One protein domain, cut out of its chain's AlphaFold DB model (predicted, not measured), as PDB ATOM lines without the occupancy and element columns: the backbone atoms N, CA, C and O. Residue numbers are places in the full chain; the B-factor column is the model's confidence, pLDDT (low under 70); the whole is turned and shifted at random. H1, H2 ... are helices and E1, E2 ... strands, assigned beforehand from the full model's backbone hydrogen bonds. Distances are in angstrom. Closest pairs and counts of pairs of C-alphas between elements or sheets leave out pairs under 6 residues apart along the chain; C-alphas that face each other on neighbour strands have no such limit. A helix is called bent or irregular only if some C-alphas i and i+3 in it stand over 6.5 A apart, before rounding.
ATOM      1  N   PHE A   5      36.287  22.766 -35.341       77.75
ATOM      2  CA  PHE A   5      35.947  21.894 -34.216       77.75
ATOM      3  C   PHE A   5      34.795  20.929 -34.511       77.75
ATOM      4  O   PHE A   5      34.779  19.818 -33.980       77.75
ATOM      5  N   ASP A   6      33.850  21.304 -35.377       81.81
ATOM      6  CA  ASP A   6      32.761  20.410 -35.772       81.81
ATOM      7  C   ASP A   6      33.278  19.262 -36.651       81.81
ATOM      8  O   ASP A   6      32.804  18.129 -36.546       81.81
ATOM      9  N   LEU A   7      34.268  19.535 -37.510       84.81
ATOM     10  CA  LEU A   7      34.929  18.516 -38.328       84.81
ATOM     11  C   LEU A   7      35.807  17.597 -37.470       84.81
ATOM     12  O   LEU A   7      35.734  16.378 -37.640       84.81
ATOM     13  N   ILE A   8      36.561  18.160 -36.516       79.75
ATOM     14  CA  ILE A   8      37.355  17.400 -35.534       79.75
ATOM     15  C   ILE A   8      36.454  16.415 -34.785       79.75
ATOM     16  O   ILE A   8      36.692  15.206 -34.797       79.75
ATOM     17  N   ARG A   9      35.348  16.918 -34.229       78.50
ATOM     18  CA  ARG A   9      34.368  16.102 -33.506       78.50
ATOM     19  C   ARG A   9      33.759  15.008 -34.371       78.50
ATOM     20  O   ARG A   9      33.605  13.878 -33.933       78.50
ATOM     21  N   ARG A  10      33.400  15.335 -35.611       81.38
ATOM     22  CA  ARG A  10      32.693  14.400 -36.488       81.38
ATOM     23  C   ARG A  10      33.567  13.250 -36.985       81.38
ATOM     24  O   ARG A  10      33.052  12.146 -37.150       81.38
ATOM     25  N   TYR A  11      34.831  13.518 -37.300       82.12
ATOM     26  CA  TYR A  11      35.684  12.556 -38.004       82.12
ATOM     27  C   TYR A  11      36.798  11.967 -37.141       82.12
ATOM     28  O   TYR A  11      37.247  10.861 -37.432       82.12
ATOM     29  N   PHE A  12      37.229  12.674 -36.097       75.81
ATOM     30  CA  PHE A  12      38.424  12.316 -35.331       75.81
ATOM     31  C   PHE A  12      38.121  11.990 -33.863       75.81
ATOM     32  O   PHE A  12      38.839  11.199 -33.259       75.81
ATOM     33  N   MET A  13      37.008  12.486 -33.316       74.38
ATOM     34  CA  MET A  13      36.492  12.085 -32.002       74.38
ATOM     35  C   MET A  13      35.505  10.922 -32.152       74.38
ATOM     36  O   MET A  13      34.287  11.093 -32.163       74.38
ATOM     37  N   SER A  14      36.030   9.709 -32.346       65.94
ATOM     38  CA  SER A  14      35.208   8.491 -32.329       65.94
ATOM     39  C   SER A  14      35.029   7.953 -30.904       65.94
ATOM     40  O   SER A  14      35.770   8.309 -29.989       65.94
ATOM     41  N   SER A  15      34.097   7.015 -30.723       56.44
ATOM     42  CA  SER A  15      33.782   6.303 -29.470       56.44
ATOM     43  C   SER A  15      34.979   5.679 -28.719       56.44
ATOM     44  O   SER A  15      34.810   5.246 -27.582       56.44
ATOM     45  N   GLN A  16      36.184   5.655 -29.300       52.62
ATOM     46  CA  GLN A  16      37.433   5.323 -28.603       52.62
ATOM     47  C   GLN A  16      37.828   6.335 -27.510       52.62
ATOM     48  O   GLN A  16      38.514   5.940 -26.570       52.62
ATOM     49  N   GLU A  17      37.347   7.584 -27.546       57.38
ATOM     50  CA  GLU A  17      37.555   8.541 -26.443       57.38
ATOM     51  C   GLU A  17      36.886   8.089 -25.132       57.38
ATOM     52  O   GLU A  17      37.399   8.371 -24.052       57.38
ATOM     53  N   ALA A  18      35.829   7.265 -25.193       51.94
ATOM     54  CA  ALA A  18      35.245   6.635 -24.003       51.94
ATOM     55  C   ALA A  18      36.198   5.626 -23.321       51.94
ATOM     56  O   ALA A  18      36.012   5.305 -22.150       51.94
ATOM     57  N   SER A  19      37.231   5.152 -24.031       50.78
ATOM     58  CA  SER A  19      38.289   4.281 -23.499       50.78
ATOM     59  C   SER A  19      39.612   5.024 -23.258       50.78
ATOM     60  O   SER A  19      40.556   4.420 -22.763       50.78
ATOM     61  N   ALA A  20      39.719   6.321 -23.571       54.97
ATOM     62  CA  ALA A  20      40.967   7.084 -23.424       54.97
ATOM     63  C   ALA A  20      41.437   7.179 -21.957       54.97
ATOM     64  O   ALA A  20      42.639   7.137 -21.680       54.97
ATOM     65  N   ALA A  21      40.491   7.164 -21.012       56.16
ATOM     66  CA  ALA A  21      40.780   7.095 -19.582       56.16
ATOM     67  C   ALA A  21      41.545   5.818 -19.168       56.16
ATOM     68  O   ALA A  21      42.264   5.846 -18.172       56.16
ATOM     69  N   SER A  22      41.447   4.707 -19.919       58.41
ATOM     70  CA  SER A  22      42.146   3.455 -19.578       58.41
ATOM     71  C   SER A  22      43.615   3.425 -20.010       58.41
ATOM     72  O   SER A  22      44.352   2.558 -19.552       58.41
ATOM     73  N   ASN A  23      44.049   4.357 -20.867       69.38
ATOM     74  CA  ASN A  23      45.386   4.343 -21.475       69.38
ATOM     75  C   ASN A  23      46.273   5.510 -21.009       69.38
ATOM     76  O   ASN A  23      47.310   5.775 -21.614       69.38
ATOM     77  N   GLY A  24      45.869   6.218 -19.950       76.56
ATOM     78  CA  GLY A  24      46.637   7.336 -19.403       76.56
ATOM     79  C   GLY A  24      46.518   8.631 -20.207       76.56
ATOM     80  O   GLY A  24      47.378   9.488 -20.067       76.56
ATOM     81  N   VAL A  25      45.478   8.803 -21.031       84.56
ATOM     82  CA  VAL A  25      45.165  10.090 -21.672       84.56
ATOM     83  C   VAL A  25      44.256  10.883 -20.734       84.56
ATOM     84  O   VAL A  25      43.148  10.446 -20.430       84.56
ATOM     85  N   THR A  26      44.722  12.035 -20.254       83.12
ATOM     86  CA  THR A  26      43.971  12.909 -19.336       83.12
ATOM     87  C   THR A  26      43.284  14.068 -20.053       83.12
ATOM     88  O   THR A  26      42.274  14.565 -19.561       83.12
ATOM     89  N   LEU A  27      43.782  14.452 -21.232       82.38
ATOM     90  CA  LEU A  27      43.123  15.368 -22.162       82.38
ATOM     91  C   LEU A  27      43.351  14.874 -23.593       82.38
ATOM     92  O   LEU A  27      44.500  14.739 -24.007       82.38
ATOM     93  N   GLY A  28      42.258  14.553 -24.290       77.06
ATOM     94  CA  GLY A  28      42.252  14.006 -25.649       77.06
ATOM     95  C   GLY A  28      42.230  15.078 -26.740       77.06
ATOM     96  O   GLY A  28      42.834  16.135 -26.597       77.06
ATOM     97  N   CYS A  29      41.537  14.797 -27.846       75.56
ATOM     98  CA  CYS A  29      41.446  15.730 -28.971       75.56
ATOM     99  C   CYS A  29      40.656  17.000 -28.595       75.56
ATOM    100  O   CYS A  29      39.799  16.977 -27.713       75.56
ATOM    101  N   GLY A  30      40.866  18.091 -29.339       71.44
ATOM    102  CA  GLY A  30      40.021  19.293 -29.270       71.44
ATOM    103  C   GLY A  30      40.521  20.426 -28.373       71.44
ATOM    104  O   GLY A  30      39.775  21.385 -28.186       71.44
ATOM    105  N   ASP A  31      41.746  20.321 -27.869       82.12
ATOM    106  CA  ASP A  31      42.523  21.414 -27.267       82.12
ATOM    107  C   ASP A  31      43.855  21.566 -28.032       82.12
ATOM    108  O   ASP A  31      44.123  20.776 -28.945       82.12
ATOM    109  N   ASP A  32      44.689  22.541 -27.667       88.12
ATOM    110  CA  ASP A  32      45.947  22.845 -28.376       88.12
ATOM    111  C   ASP A  32      46.996  21.713 -28.256       88.12
ATOM    112  O   ASP A  32      47.872  21.561 -29.104       88.12
ATOM    113  N   ALA A  33      46.910  20.864 -27.224       90.31
ATOM    114  CA  ALA A  33      47.746  19.670 -27.090       90.31
ATOM    115  C   ALA A  33      47.037  18.542 -26.326       90.31
ATOM    116  O   ALA A  33      46.101  18.757 -25.558       90.31
ATOM    117  N   THR A  34      47.548  17.319 -26.473       89.88
ATOM    118  CA  THR A  34      47.115  16.162 -25.673       89.88
ATOM    119  C   THR A  34      47.862  16.132 -24.339       89.88
ATOM    120  O   THR A  34      49.077  16.344 -24.311       89.88
ATOM    121  N   LEU A  35      47.171  15.805 -23.242       89.69
ATOM    122  CA  LEU A  35      47.805  15.516 -21.949       89.69
ATOM    123  C   LEU A  35      47.765  14.019 -21.647       89.69
ATOM    124  O   LEU A  35      46.726  13.364 -21.761       89.69
ATOM    125  N   LEU A  36      48.911  13.498 -21.223       89.12
ATOM    126  CA  LEU A  36      49.119  12.115 -20.816       89.12
ATOM    127  C   LEU A  36      49.571  12.056 -19.350       89.12
ATOM    128  O   LEU A  36      50.298  12.930 -18.883       89.12
ATOM    129  N   ALA A  37      49.202  10.992 -18.643       89.56
ATOM    130  CA  ALA A  37      49.664  10.658 -17.299       89.56
ATOM    131  C   ALA A  37      50.502   9.367 -17.349       89.56
ATOM    132  O   ALA A  37      49.990   8.283 -17.058       89.56
ATOM    133  N   PRO A  38      51.786   9.448 -17.748       85.12
ATOM    134  CA  PRO A  38      52.636   8.266 -17.904       85.12
ATOM    135  C   PRO A  38      52.961   7.586 -16.566       85.12
ATOM    136  O   PRO A  38      53.262   6.395 -16.530       85.12
ATOM    137  N   SER A  39      52.910   8.336 -15.461       86.81
ATOM    138  CA  SER A  39      53.048   7.825 -14.098       86.81
ATOM    139  C   SER A  39      52.253   8.690 -13.110       86.81
ATOM    140  O   SER A  39      51.805   9.789 -13.445       86.81
ATOM    141  N   ALA A  40      52.040   8.184 -11.892       84.56
ATOM    142  CA  ALA A  40      51.264   8.887 -10.874       84.56
ATOM    143  C   ALA A  40      51.913  10.232 -10.501       84.56
ATOM    144  O   ALA A  40      53.096  10.289 -10.174       84.56
ATOM    145  N   GLY A  41      51.122  11.307 -10.533       85.69
ATOM    146  CA  GLY A  41      51.587  12.663 -10.222       85.69
ATOM    147  C   GLY A  41      52.379  13.343 -11.342       85.69
ATOM    148  O   GLY A  41      52.919  14.420 -11.119       85.69
ATOM    149  N   GLN A  42      52.461  12.744 -12.536       86.44
ATOM    150  CA  GLN A  42      53.077  13.368 -13.705       86.44
ATOM    151  C   GLN A  42      52.044  13.700 -14.774       86.44
ATOM    152  O   GLN A  42      51.100  12.945 -15.007       86.44
ATOM    153  N   GLN A  43      52.292  14.805 -15.472       89.19
ATOM    154  CA  GLN A  43      51.604  15.160 -16.702       89.19
ATOM    155  C   GLN A  43      52.623  15.407 -17.809       89.19
ATOM    156  O   GLN A  43      53.644  16.063 -17.604       89.19
ATOM    157  N   LEU A  44      52.331  14.866 -18.985       90.06
ATOM    158  CA  LEU A  44      53.103  15.043 -20.203       90.06
ATOM    159  C   LEU A  44      52.197  15.668 -21.261       90.06
ATOM    160  O   LEU A  44      51.215  15.052 -21.666       90.06
ATOM    161  N   ALA A  45      52.546  16.871 -21.712       91.50
ATOM    162  CA  ALA A  45      51.901  17.506 -22.852       91.50
ATOM    163  C   ALA A  45      52.577  17.080 -24.159       91.50
ATOM    164  O   ALA A  45      53.806  17.057 -24.249       91.50
ATOM    165  N   VAL A  46      51.771  16.760 -25.169       91.19
ATOM    166  CA  VAL A  46      52.227  16.361 -26.502       91.19
ATOM    167  C   VAL A  46      51.453  17.160 -27.549       91.19
ATOM    168  O   VAL A  46      50.238  17.001 -27.663       91.19
ATOM    169  N   SER A  47      52.160  17.994 -28.317       91.00
ATOM    170  CA  SER A  47      51.666  18.609 -29.561       91.00
ATOM    171  C   SER A  47      52.413  18.001 -30.754       91.00
ATOM    172  O   SER A  47      53.584  17.617 -30.647       91.00
ATOM    173  N   VAL A  48      51.709  17.860 -31.876       90.75
ATOM    174  CA  VAL A  48      52.244  17.359 -33.143       90.75
ATOM    175  C   VAL A  48      51.700  18.222 -34.272       90.75
ATOM    176  O   VAL A  48      50.511  18.181 -34.572       90.75
ATOM    177  N   ASP A  49      52.603  18.914 -34.960       92.00
ATOM    178  CA  ASP A  49      52.283  19.752 -36.111       92.00
ATOM    179  C   ASP A  49      52.782  19.157 -37.422       92.00
ATOM    180  O   ASP A  49      53.853  18.552 -37.503       92.00
ATOM    181  N   THR A  50      52.041  19.415 -38.499       92.75
ATOM    182  CA  THR A  50      52.485  19.129 -39.866       92.75
ATOM    183  C   THR A  50      52.492  20.411 -40.685       92.75
ATOM    184  O   THR A  50      51.489  21.107 -40.785       92.75
ATOM    185  N   SER A  51      53.624  20.714 -41.321       95.31
ATOM    186  CA  SER A  51      53.765  21.866 -42.215       95.31
ATOM    187  C   SER A  51      54.003  21.412 -43.650       95.31
ATOM    188  O   SER A  51      54.887  20.607 -43.929       95.31
ATOM    189  N   VAL A  52      53.225  21.973 -44.570       97.12
ATOM    190  CA  VAL A  52      53.232  21.650 -46.004       97.12
ATOM    191  C   VAL A  52      53.722  22.854 -46.806       97.12
ATOM    192  O   VAL A  52      53.270  23.979 -46.572       97.12
ATOM    193  N   VAL A  53      54.632  22.606 -47.751       98.12
ATOM    194  CA  VAL A  53      55.143  23.613 -48.693       98.12
ATOM    195  C   VAL A  53      54.007  24.235 -49.511       98.12
ATOM    196  O   VAL A  53      53.045  23.555 -49.856       98.12
ATOM    197  N   ASP A  54      54.113  25.532 -49.785       97.25
ATOM    198  CA  ASP A  54      53.136  26.369 -50.497       97.25
ATOM    199  C   ASP A  54      51.760  26.494 -49.801       97.25
ATOM    200  O   ASP A  54      50.846  27.123 -50.327       97.25
ATOM    201  N   VAL A  55      51.630  25.964 -48.577       96.88
ATOM    202  CA  VAL A  55      50.491  26.186 -47.665       96.88
ATOM    203  C   VAL A  55      50.952  26.943 -46.421       96.88
ATOM    204  O   VAL A  55      50.388  27.971 -46.062       96.88
ATOM    205  N   HIS A  56      52.003  26.441 -45.770       97.19
ATOM    206  CA  HIS A  56      52.500  26.959 -44.492       97.19
ATOM    207  C   HIS A  56      53.773  27.799 -44.637       97.19
ATOM    208  O   HIS A  56      54.065  28.640 -43.786       97.19
ATOM    209  N   PHE A  57      54.551  27.545 -45.689       97.25
ATOM    210  CA  PHE A  57      55.778  28.263 -46.029       97.25
ATOM    211  C   PHE A  57      56.021  28.180 -47.546       97.25
ATOM    212  O   PHE A  57      55.612  27.190 -48.156       97.25
ATOM    213  N   PRO A  58      56.673  29.177 -48.172       97.81
ATOM    214  CA  PRO A  58      56.949  29.157 -49.609       97.81
ATOM    215  C   PRO A  58      58.026  28.127 -49.965       97.81
ATOM    216  O   PRO A  58      58.937  27.878 -49.173       97.81
ATOM    217  N   ARG A  59      57.967  27.562 -51.171       98.00
ATOM    218  CA  ARG A  59      58.952  26.595 -51.685       98.00
ATOM    219  C   ARG A  59      60.406  27.043 -51.593       98.00
ATOM    220  O   ARG A  59      61.280  26.217 -51.344       98.00
ATOM    221  N   GLU A  60      60.669  28.328 -51.772       98.25
ATOM    222  CA  GLU A  60      62.008  28.916 -51.765       98.25
ATOM    223  C   GLU A  60      62.482  29.296 -50.351       98.25
ATOM    224  O   GLU A  60      63.545  29.901 -50.194       98.25
ATOM    225  N   ALA A  61      61.707  28.968 -49.307       98.19
ATOM    226  CA  ALA A  61      62.067  29.273 -47.929       98.19
ATOM    227  C   ALA A  61      63.432  28.660 -47.554       98.19
ATOM    228  O   ALA A  61      63.665  27.469 -47.787       98.19
ATOM    229  N   PRO A  62      64.328  29.425 -46.900       98.50
ATOM    230  CA  PRO A  62      65.571  28.876 -46.378       98.50
ATOM    231  C   PRO A  62      65.297  27.734 -45.394       98.50
ATOM    232  O   PRO A  62      64.470  27.878 -44.493       98.50
ATOM    233  N   ALA A  63      66.042  26.630 -45.498       98.19
ATOM    234  CA  ALA A  63      65.844  25.453 -44.644       98.19
ATOM    235  C   ALA A  63      65.885  25.784 -43.138       98.19
ATOM    236  O   ALA A  63      65.095  25.251 -42.362       98.19
ATOM    237  N   PHE A  64      66.750  26.722 -42.731       98.50
ATOM    238  CA  PHE A  64      66.813  27.203 -41.349       98.50
ATOM    239  C   PHE A  64      65.499  27.856 -40.891       98.50
ATOM    240  O   PHE A  64      65.027  27.586 -39.790       98.50
ATOM    241  N   ALA A  65      64.877  28.675 -41.742       98.31
ATOM    242  CA  ALA A  65      63.601  29.314 -41.430       98.31
ATOM    243  C   ALA A  65      62.461  28.286 -41.332       98.31
ATOM    244  O   ALA A  65      61.616  28.399 -40.446       98.31
ATOM    245  N   VAL A  66      62.466  27.255 -42.188       98.38
ATOM    246  CA  VAL A  66      61.501  26.145 -42.109       98.38
ATOM    247  C   VAL A  66      61.658  25.383 -40.791       98.38
ATOM    248  O   VAL A  66      60.665  25.158 -40.101       98.38
ATOM    249  N   GLY A  67      62.893  25.052 -40.398       98.00
ATOM    250  CA  GLY A  67      63.178  24.389 -39.121       98.00
ATOM    251  C   GLY A  67      62.768  25.229 -37.909       98.00
ATOM    252  O   GLY A  67      62.108  24.723 -37.004       98.00
ATOM    253  N   HIS A  68      63.081  26.529 -37.919       98.19
ATOM    254  CA  HIS A  68      62.648  27.451 -36.869       98.19
ATOM    255  C   HIS A  68      61.122  27.494 -36.760       98.19
ATOM    256  O   HIS A  68      60.582  27.378 -35.664       98.19
ATOM    257  N   ARG A  69      60.414  27.632 -37.889       96.88
ATOM    258  CA  ARG A  69      58.948  27.647 -37.901       96.88
ATOM    259  C   ARG A  69      58.379  26.345 -37.347       96.88
ATOM    260  O   ARG A  69      57.479  26.421 -36.524       96.88
ATOM    261  N   ALA A  70      58.896  25.191 -37.778       96.50
ATOM    262  CA  ALA A  70      58.418  23.881 -37.336       96.50
ATOM    263  C   ALA A  70      58.507  23.711 -35.811       96.50
ATOM    264  O   ALA A  70      57.589  23.174 -35.204       96.50
ATOM    265  N   LEU A  71      59.575  24.217 -35.187       96.81
ATOM    266  CA  LEU A  71      59.692  24.221 -33.730       96.81
ATOM    267  C   LEU A  71      58.782  25.271 -33.078       96.81
ATOM    268  O   LEU A  71      58.143  24.993 -32.068       96.81
ATOM    269  N   ALA A  72      58.728  26.481 -33.639       96.88
ATOM    270  CA  ALA A  72      57.986  27.595 -33.059       96.88
ATOM    271  C   ALA A  72      56.473  27.336 -32.989       96.88
ATOM    272  O   ALA A  72      55.852  27.757 -32.019       96.88
ATOM    273  N   VAL A  73      55.893  26.647 -33.979       95.38
ATOM    274  CA  VAL A  73      54.459  26.302 -33.967       95.38
ATOM    275  C   VAL A  73      54.132  25.312 -32.847       95.38
ATOM    276  O   VAL A  73      53.353  25.658 -31.968       95.38
ATOM    277  N   ALA A  74      54.863  24.198 -32.751       92.94
ATOM    278  CA  ALA A  74      54.623  23.203 -31.707       92.94
ATOM    279  C   ALA A  74      54.857  23.769 -30.291       92.94
ATOM    280  O   ALA A  74      54.160  23.422 -29.341       92.94
ATOM    281  N   LEU A  75      55.835  24.674 -30.126       94.44
ATOM    282  CA  LEU A  75      56.047  25.374 -28.853       94.44
ATOM    283  C   LEU A  75      54.925  26.365 -28.522       94.44
ATOM    284  O   LEU A  75      54.661  26.592 -27.342       94.44
ATOM    285  N   SER A  76      54.291  26.963 -29.530       94.75
ATOM    286  CA  SER A  76      53.165  27.878 -29.336       94.75
ATOM    287  C   SER A  76      51.977  27.155 -28.706       94.75
ATOM    288  O   SER A  76      51.420  27.662 -27.732       94.75
ATOM    289  N   ASP A  77      51.647  25.958 -29.190       93.12
ATOM    290  CA  ASP A  77      50.583  25.128 -28.616       93.12
ATOM    291  C   ASP A  77      50.881  24.787 -27.155       93.12
ATOM    292  O   ASP A  77      50.065  25.005 -26.261       93.12
ATOM    293  N   LEU A  78      52.104  24.329 -26.870       91.75
ATOM    294  CA  LEU A  78      52.515  24.011 -25.500       91.75
ATOM    295  C   LEU A  78      52.462  25.236 -24.575       91.75
ATOM    296  O   LEU A  78      52.118  25.105 -23.398       91.75
ATOM    297  N   ALA A  79      52.778  26.427 -25.087       91.38
ATOM    298  CA  ALA A  79      52.652  27.667 -24.330       91.38
ATOM    299  C   ALA A  79      51.181  28.007 -24.023       91.38
ATOM    300  O   ALA A  79      50.889  28.460 -22.912       91.38
ATOM    301  N   ALA A  80      50.255  27.745 -24.952       89.75
ATOM    302  CA  ALA A  80      48.817  27.929 -24.740       89.75
ATOM    303  C   ALA A  80      48.270  27.007 -23.632       89.75
ATOM    304  O   ALA A  80      47.458  27.431 -22.804       89.75
ATOM    305  N   MET A  81      48.830  25.798 -23.506       88.25
ATOM    306  CA  MET A  81      48.487  24.838 -22.446       88.25
ATOM    307  C   MET A  81      48.958  25.239 -21.038       88.25
ATOM    308  O   MET A  81      48.590  24.585 -20.059       88.25
ATOM    309  N   GLY A  82      49.759  26.300 -20.887       75.56
ATOM    310  CA  GLY A  82      50.447  26.639 -19.633       75.56
ATOM    311  C   GLY A  82      49.541  26.762 -18.396       75.56
ATOM    312  O   GLY A  82      49.968  26.449 -17.285       75.56
ATOM    313  N   ARG A  83      48.266  27.141 -18.564       62.75
ATOM    314  CA  ARG A  83      47.286  27.193 -17.460       62.75
ATOM    315  C   ARG A  83      46.865  25.805 -16.957       62.75
ATOM    316  O   ARG A  83      46.556  25.671 -15.777       62.75
ATOM    317  N   LEU A  84      46.822  24.798 -17.828       62.97
ATOM    318  CA  LEU A  84      46.405  23.431 -17.488       62.97
ATOM    319  C   LEU A  84      47.517  22.667 -16.759       62.97
ATOM    320  O   LEU A  84      47.233  21.913 -15.836       62.97
ATOM    321  N   LEU A  85      48.777  22.925 -17.121       60.88
ATOM    322  CA  LEU A  85      49.949  22.289 -16.509       60.88
ATOM    323  C   LEU A  85      50.294  22.850 -15.119       60.88
ATOM    324  O   LEU A  85      50.839  22.135 -14.287       60.88
ATOM    325  N   ALA A  86      49.976  24.120 -14.849       59.22
ATOM    326  CA  ALA A  86      50.278  24.773 -13.571       59.22
ATOM    327  C   ALA A  86      49.308  24.406 -12.425       59.22
ATOM    328  O   ALA A  86      49.500  24.856 -11.298       59.22
ATOM    329  N   GLY A  87      48.246  23.646 -12.719       53.62
ATOM    330  CA  GLY A  87      47.222  23.231 -11.753       53.62
ATOM    331  C   GLY A  87      47.356  21.794 -11.234       53.62
ATOM    332  O   GLY A  87      46.439  21.344 -10.547       53.62
TER     333      GLY A  87
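Overview. This is residues 5 to 87 of the 88 residues of a protein of Halomonas sulfidaeris (UniProt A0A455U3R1). A small three-stranded sheet, E1, E2 and E3, lies at the inner end of a long loop: from E3 residues 47 to 62 run far out with no named element, and the long helix H3 folds back to the sheet, with short H4 at its end. H2 grazes the sheet near E1, and H1 lies away from the rest, a loose arrangement with few contacts between its parts. The printed part has 83 residues, with four named helices and three named strands in the order H1 H2 E1 E2 E3 H3 H4; the sheet's order is E1 E2 E3, antiparallel, and the class is mostly helix. The whole is loose, with a radius of gyration of the C-alphas of 15.7 A, and only just elongated, spanning 45 by 30 by 19 A.

Arrangement. H1, residues 5 to 11, is apart from H2, residues 15 to 23. H2 only grazes the sheet with its residues 17 to 23; its closest C-alphas to E1, residues 25 to 27, are those of Ala 20 and Thr 26, 7.7 A apart. E1 and E2, residues 34 to 36, form a hairpin, antiparallel at 138 degrees, with N 26 and O 35 within hydrogen-bond range at 2.8 A. E2 and E3, residues 44 to 46, form another hairpin, antiparallel at 151 degrees, with N 36 and O 44 at 2.8 A and N 46 and O 34 at 2.9 A. The three strands are a meander, each the antiparallel neighbour of the one before. H3, residues 63 to 80, only grazes the sheet with its residues 74 to 78; its closest C-alphas to E3 are those of Leu 78 and Ala 45, 7.1 A apart. H4, residues 82 to 85, only grazes the sheet too, and H3 and H4 meet only through their link. H1 is not on the sheet and is apart from H3 and H4. Each O i to N i+4 pair is within hydrogen-bond range in H1, 13 of 14 are in H3, and 1 of 5 in H2, where 5 of 6 O i to N i+3 pairs are; H4 is too short for an O i to N i+4 pair.

Along the chain. H1 begins at C-alpha 5 (35.947, 21.894, -34.216) and is 10.1 A long. H2 measures 14.2 A and is irregular, with C-alphas 18 and 21 7.1 A apart. E1, E2 and E3 measure 5.7 A, 6.6 A and 6.5 A. H3, 26.3 A long, begins at C-alpha 63 (65.844, 25.453, -44.644). H4, 5.4 A long, ends at C-alpha 85 (49.949, 22.289, -16.509).

Size, cuts and confidence. The two C-alphas farthest apart, those of Ala 40 and Glu 60, are 46.8 A apart. The printed part has no cut. The link from E3 to H3, 16 residues, is long. Residues 14 to 23 and 83 to 87 have pLDDT under 70; the mean of the printed part is 84.0.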